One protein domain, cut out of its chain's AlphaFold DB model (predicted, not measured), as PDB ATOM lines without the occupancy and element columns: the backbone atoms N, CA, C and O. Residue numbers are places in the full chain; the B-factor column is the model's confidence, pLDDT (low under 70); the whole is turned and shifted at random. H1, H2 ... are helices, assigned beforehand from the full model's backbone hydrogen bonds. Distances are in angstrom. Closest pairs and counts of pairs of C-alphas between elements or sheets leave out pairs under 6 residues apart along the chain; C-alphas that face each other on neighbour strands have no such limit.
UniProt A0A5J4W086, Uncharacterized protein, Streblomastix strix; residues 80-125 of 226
ATOM      1  N   THR A  80     137.200 160.401 144.777       55.81
ATOM      2  CA  THR A  80     136.331 159.209 144.771       55.81
ATOM      3  C   THR A  80     137.094 157.921 144.442       55.81
ATOM      4  O   THR A  80     136.502 156.847 144.357       55.81
ATOM      5  N   GLU A  81     138.399 158.029 144.198       59.72
ATOM      6  CA  GLU A  81     139.285 156.931 143.845       59.72
ATOM      7  C   GLU A  81     139.558 156.043 145.065       59.72
ATOM      8  O   GLU A  81     139.786 156.508 146.186       59.72
ATOM      9  N   PHE A  82     139.485 154.733 144.840       67.00
ATOM     10  CA  PHE A  82     139.782 153.718 145.840       67.00
ATOM     11  C   PHE A  82     141.255 153.325 145.757       67.00
ATOM     12  O   PHE A  82     141.829 153.172 144.679       67.00
ATOM     13  N   CYS A  83     141.863 153.084 146.909       70.06
ATOM     14  CA  CYS A  83     143.210 152.563 146.983       70.06
ATOM     15  C   CYS A  83     143.262 151.132 146.436       70.06
ATOM     16  O   CYS A  83     142.689 150.208 147.013       70.06
ATOM     17  N   TYR A  84     144.022 150.912 145.364       67.50
ATOM     18  CA  TYR A  84     144.231 149.586 144.767       67.50
ATOM     19  C   TYR A  84     145.040 148.611 145.644       67.50
ATOM     20  O   TYR A  84     145.232 147.461 145.253       67.50
ATOM     21  N   HIS A  85     145.540 149.046 146.804       65.94
ATOM     22  CA  HIS A  85     146.234 148.177 147.757       65.94
ATOM     23  C   HIS A  85     145.297 147.637 148.846       65.94
ATOM     24  O   HIS A  85     145.276 146.434 149.091       65.94
ATOM     25  N   CYS A  86     144.512 148.516 149.483       70.19
ATOM     26  CA  CYS A  86     143.664 148.164 150.629       70.19
ATOM     27  C   CYS A  86     142.152 148.227 150.352       70.19
ATOM     28  O   CYS A  86     141.357 147.793 151.185       70.19
ATOM     29  N   GLY A  87     141.738 148.782 149.209       66.69
ATOM     30  CA  GLY A  87     140.337 148.925 148.809       66.69
ATOM     31  C   GLY A  87     139.560 150.047 149.512       66.69
ATOM     32  O   GLY A  87     138.346 150.123 149.341       66.69
ATOM     33  N   GLN A  88     140.213 150.901 150.307       67.94
ATOM     34  CA  GLN A  88     139.564 152.033 150.987       67.94
ATOM     35  C   GLN A  88     139.475 153.270 150.084       67.94
ATOM     36  O   GLN A  88     140.320 153.469 149.215       67.94
ATOM     37  N   LEU A  89     138.455 154.103 150.302       64.06
ATOM     38  CA  LEU A  89     138.273 155.380 149.608       64.06
ATOM     39  C   LEU A  89     139.112 156.492 150.255       64.06
ATOM     40  O   LEU A  89     139.452 156.414 151.436       64.06
ATOM     41  N   GLY A  90     139.407 157.534 149.479       68.12
ATOM     42  CA  GLY A  90     140.034 158.764 149.976       68.12
ATOM     43  C   GLY A  90     141.564 158.780 149.945       68.12
ATOM     44  O   GLY A  90     142.159 159.760 150.383       68.12
ATOM     45  N   HIS A  91     142.218 157.732 149.432       70.69
ATOM     46  CA  HIS A  91     143.660 157.732 149.173       70.69
ATOM     47  C   HIS A  91     144.036 156.796 148.013       70.69
ATOM     48  O   HIS A  91     143.338 155.829 147.719       70.69
ATOM     49  N   LEU A  92     145.179 157.065 147.379       69.75
ATOM     50  CA  LEU A  92     145.766 156.235 146.320       69.75
ATOM     51  C   LEU A  92     146.788 155.235 146.882       69.75
ATOM     52  O   LEU A  92     147.219 155.370 148.025       69.75
ATOM     53  N   PHE A  93     147.206 154.251 146.070       69.31
ATOM     54  CA  PHE A  93     148.178 153.202 146.444       69.31
ATOM     55  C   PHE A  93     149.388 153.779 147.195       69.31
ATOM     56  O   PHE A  93     149.650 153.392 148.324       69.31
ATOM     57  N   ASN A  94     150.041 154.799 146.635       61.56
ATOM     58  CA  ASN A  94     151.265 155.388 147.195       61.56
ATOM     59  C   ASN A  94     151.054 156.129 148.530       61.56
ATOM     60  O   ASN A  94     152.027 156.497 149.180       61.56
ATOM     61  N   ARG A  95     149.803 156.361 148.941       65.00
ATOM     62  CA  ARG A  95     149.431 156.962 150.233       65.00
ATOM     63  C   ARG A  95     148.608 156.001 151.082       65.00
ATOM     64  O   ARG A  95     147.816 156.420 151.922       65.00
ATOM     65  N   CYS A  96     148.746 154.702 150.828       73.69
ATOM     66  CA  CYS A  96     148.034 153.701 151.589       73.69
ATOM     67  C   CYS A  96     148.629 153.566 152.995       73.69
ATOM     68  O   CYS A  96     149.790 153.172 153.109       73.69
ATOM     69  N   PRO A  97     147.842 153.784 154.068       72.25
ATOM     70  CA  PRO A  97     148.326 153.634 155.440       72.25
ATOM     71  C   PRO A  97     148.734 152.185 155.755       72.25
ATOM     72  O   PRO A  97     149.446 151.927 156.715       72.25
ATOM     73  N   TYR A  98     148.337 151.220 154.917       70.94
ATOM     74  CA  TYR A  98     148.747 149.822 155.042       70.94
ATOM     75  C   TYR A  98     150.198 149.563 154.623       70.94
ATOM     76  O   TYR A  98     150.748 148.535 155.017       70.94
ATOM     77  N   HIS A  99     150.853 150.478 153.899       70.25
ATOM     78  CA  HIS A  99     152.283 150.336 153.607       70.25
ATOM     79  C   HIS A  99     153.142 150.372 154.877       70.25
ATOM     80  O   HIS A  99     154.157 149.675 154.927       70.25
ATOM     81  N   ALA A 100     152.691 151.063 155.930       71.31
ATOM     82  CA  ALA A 100     153.360 151.082 157.229       71.31
ATOM     83  C   ALA A 100     153.483 149.677 157.850       71.31
ATOM     84  O   ALA A 100     154.517 149.348 158.421       71.31
ATOM     85  N   LEU A 101     152.497 148.788 157.648       76.12
ATOM     86  CA  LEU A 101     152.582 147.399 158.131       76.12
ATOM     87  C   LEU A 101     153.680 146.602 157.427       76.12
ATOM     88  O   LEU A 101     154.320 145.760 158.044       76.12
ATOM     89  N   THR A 102     153.883 146.850 156.132       70.25
ATOM     90  CA  THR A 102     154.916 146.159 155.344       70.25
ATOM     91  C   THR A 102     156.317 146.724 155.566       70.25
ATOM     92  O   THR A 102     157.294 146.075 155.208       70.25
ATOM     93  N   GLN A 103     156.416 147.935 156.121       74.75
ATOM     94  CA  GLN A 103     157.676 148.641 156.359       74.75
ATOM     95  C   GLN A 103     158.130 148.591 157.826       74.75
ATOM     96  O   GLN A 103     159.291 148.892 158.093       74.75
ATOM     97  N   ALA A 104     157.253 148.194 158.753       82.38
ATOM     98  CA  ALA A 104     157.574 148.027 160.165       82.38
ATOM     99  C   ALA A 104     158.695 146.995 160.362       82.38
ATOM    100  O   ALA A 104     158.549 145.826 159.998       82.38
ATOM    101  N   LYS A 105     159.820 147.436 160.936       89.19
ATOM    102  CA  LYS A 105     160.979 146.576 161.223       89.19
ATOM    103  C   LYS A 105     160.989 146.104 162.672       89.19
ATOM    104  O   LYS A 105     161.535 145.039 162.950       89.19
ATOM    105  N   THR A 106     160.384 146.875 163.573       94.00
ATOM    106  CA  THR A 106     160.292 146.544 164.996       94.00
ATOM    107  C   THR A 106     158.859 146.164 165.400       94.00
ATOM    108  O   THR A 106     157.893 146.522 164.713       94.00
ATOM    109  N   PRO A 107     158.680 145.431 166.518       92.50
ATOM    110  CA  PRO A 107     157.354 145.126 167.058       92.50
ATOM    111  C   PRO A 107     156.553 146.386 167.419       92.50
ATOM    112  O   PRO A 107     155.333 146.410 167.246       92.50
ATOM    113  N   GLU A 108     157.247 147.432 167.870       93.56
ATOM    114  CA  GLU A 108     156.665 148.727 168.226       93.56
ATOM    115  C   GLU A 108     156.136 149.455 166.983       93.56
ATOM    116  O   GLU A 108     154.973 149.865 166.969       93.56
ATOM    117  N   ASP A 109     156.916 149.497 165.894       82.38
ATOM    118  CA  ASP A 109     156.483 150.070 164.606       82.38
ATOM    119  C   ASP A 109     155.233 149.363 164.072       82.38
ATOM    120  O   ASP A 109     154.302 149.986 163.554       82.38
ATOM    121  N   LEU A 110     155.191 148.035 164.210       85.31
ATOM    122  CA  LEU A 110     154.057 147.235 163.764       85.31
ATOM    123  C   LEU A 110     152.802 147.549 164.589       85.31
ATOM    124  O   LEU A 110     151.692 147.578 164.047       85.31
ATOM    125  N   GLN A 111     152.954 147.763 165.896       88.81
ATOM    126  CA  GLN A 111     151.858 148.132 166.786       88.81
ATOM    127  C   GLN A 111     151.347 149.546 166.494       88.81
ATOM    128  O   GLN A 111     150.128 149.744 166.421       88.81
ATOM    129  N   LEU A 112     152.252 150.490 166.238       88.00
ATOM    130  CA  LEU A 112     151.914 151.852 165.839       88.00
ATOM    131  C   LEU A 112     151.152 151.867 164.508       88.00
ATOM    132  O   LEU A 112     150.036 152.383 164.446       88.00
ATOM    133  N   ALA A 113     151.667 151.185 163.481       78.62
ATOM    134  CA  ALA A 113     151.007 151.068 162.180       78.62
ATOM    135  C   ALA A 113     149.596 150.461 162.296       78.62
ATOM    136  O   ALA A 113     148.635 150.937 161.685       78.62
ATOM    137  N   LYS A 114     149.424 149.429 163.136       81.12
ATOM    138  CA  LYS A 114     148.099 148.849 163.431       81.12
ATOM    139  C   LYS A 114     147.162 149.866 164.089       81.12
ATOM    140  O   LYS A 114     145.976 149.914 163.741       81.12
ATOM    141  N   GLN A 115     147.663 150.663 165.030       83.81
ATOM    142  CA  GLN A 115     146.878 151.682 165.725       83.81
ATOM    143  C   GLN A 115     146.456 152.813 164.778       83.81
ATOM    144  O   GLN A 115     145.293 153.221 164.804       83.81
ATOM    145  N   GLU A 116     147.349 153.272 163.905       77.75
ATOM    146  CA  GLU A 116     147.059 154.290 162.890       77.75
ATOM    147  C   GLU A 116     146.000 153.818 161.893       77.75
ATOM    148  O   GLU A 116     145.023 154.523 161.635       77.75
ATOM    149  N   ILE A 117     146.103 152.574 161.419       73.50
ATOM    150  CA  ILE A 117     145.091 151.967 160.546       73.50
ATOM    151  C   ILE A 117     143.731 151.881 161.246       73.50
ATOM    152  O   ILE A 117     142.689 152.111 160.623       73.50
ATOM    153  N   LYS A 118     143.710 151.558 162.544       78.31
ATOM    154  CA  LYS A 118     142.475 151.539 163.336       78.31
ATOM    155  C   LYS A 118     141.869 152.940 163.451       78.31
ATOM    156  O   LYS A 118     140.669 153.084 163.227       78.31
ATOM    157  N   LYS A 119     142.680 153.963 163.741       74.38
ATOM    158  CA  LYS A 119     142.239 155.368 163.795       74.38
ATOM    159  C   LYS A 119     141.668 155.828 162.448       74.38
ATOM    160  O   LYS A 119     140.560 156.358 162.413       74.38
ATOM    161  N   ALA A 120     142.348 155.528 161.341       67.50
ATOM    162  CA  ALA A 120     141.877 155.858 159.995       67.50
ATOM    163  C   ALA A 120     140.533 155.181 159.655       67.50
ATOM    164  O   ALA A 120     139.632 155.813 159.106       67.50
ATOM    165  N   ARG A 121     140.348 153.911 160.042       65.19
ATOM    166  CA  ARG A 121     139.068 153.192 159.877       65.19
ATOM    167  C   ARG A 121     137.921 153.825 160.667       65.19
ATOM    168  O   ARG A 121     136.798 153.888 160.165       65.19
ATOM    169  N   LEU A 122     138.203 154.272 161.890       69.44
ATOM    170  CA  LEU A 122     137.228 154.940 162.751       69.44
ATOM    171  C   LEU A 122     136.834 156.315 162.195       69.44
ATOM    172  O   LEU A 122     135.649 156.631 162.188       69.44
ATOM    173  N   ALA A 123     137.786 157.076 161.645       63.56
ATOM    174  CA  ALA A 123     137.526 158.379 161.025       63.56
ATOM    175  C   ALA A 123     136.574 158.293 159.815       63.56
ATOM    176  O   ALA A 123     135.782 159.196 159.569       63.56
ATOM    177  N   ILE A 124     136.592 157.169 159.090       59.47
ATOM    178  CA  ILE A 124     135.685 156.907 157.957       59.47
ATOM    179  C   ILE A 124     134.335 156.317 158.443       59.47
ATOM    180  O   ILE A 124     133.416 156.049 157.662       59.47
ATOM    181  N   GLY A 125     134.170 156.131 159.758       58.84
ATOM    182  CA  GLY A 125     132.936 155.651 160.376       58.84
ATOM    183  C   GLY A 125     132.573 154.225 159.965       58.84
ATOM    184  O   GLY A 125     131.395 153.935 159.763       58.84
TER     185      GLY A 125
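This is residues 80 to 125 of the 226 residues of an uncharacterized protein of Streblomastix strix (UniProt A0A5J4W086). A winding stretch with no named element, residues 80 to 98, leads into the short helix H1; the chain then turns at residues 104 to 106 and folds back as one long helix, H2, making a flat wedge. One arm of the wedge is the winding stretch with H1, the other is H2, and the open end lies where the C-alphas of Thr 80 and Gly 125 are 16.4 A apart. The printed part has 46 residues with two named helices, H1 then H2, and no named strand; its class is all helix, though under half of the residues, 22 of 46, are in named elements. It is only just compact, close to loose, with a radius of gyration of the C-alphas of 10.9 A, and spans 34 by 21 by 11 A.

Start at C-alpha 80, at (136.331, 159.209, 144.771), and read through residues 80 to 98 before the first helix. Find C-alpha 99 at (152.283, 150.336, 153.607); here begins H1, residues 99 to 103. Then find C-alpha 107 at (157.354, 145.126, 167.058); from there H2, residues 107 to 123, runs 24.6 A to C-alpha 123 at (137.526, 158.379, 161.025).

Look at Ala 100 and Ala 113: H1 and H2 touch, and these are their closest C-alphas, 5.5 A apart. H2 touches H1 with residues 110 to 114 alone. Their centres are 10.5 A apart. In H1 and H2 every O i to N i+4 pair is within hydrogen-bond range.

The two C-alphas farthest apart are those of Thr 80 and Thr 106, 33.8 A. The printed part has no cut, and the link from H1 to H2, three residues, is tight. In the B-factor column the mean pLDDT of the printed part is 73.2; look for values under 70 in residues 80 to 82, 84 to 85, 87 to 90, 92 to 95 and 120 to 125 of this model.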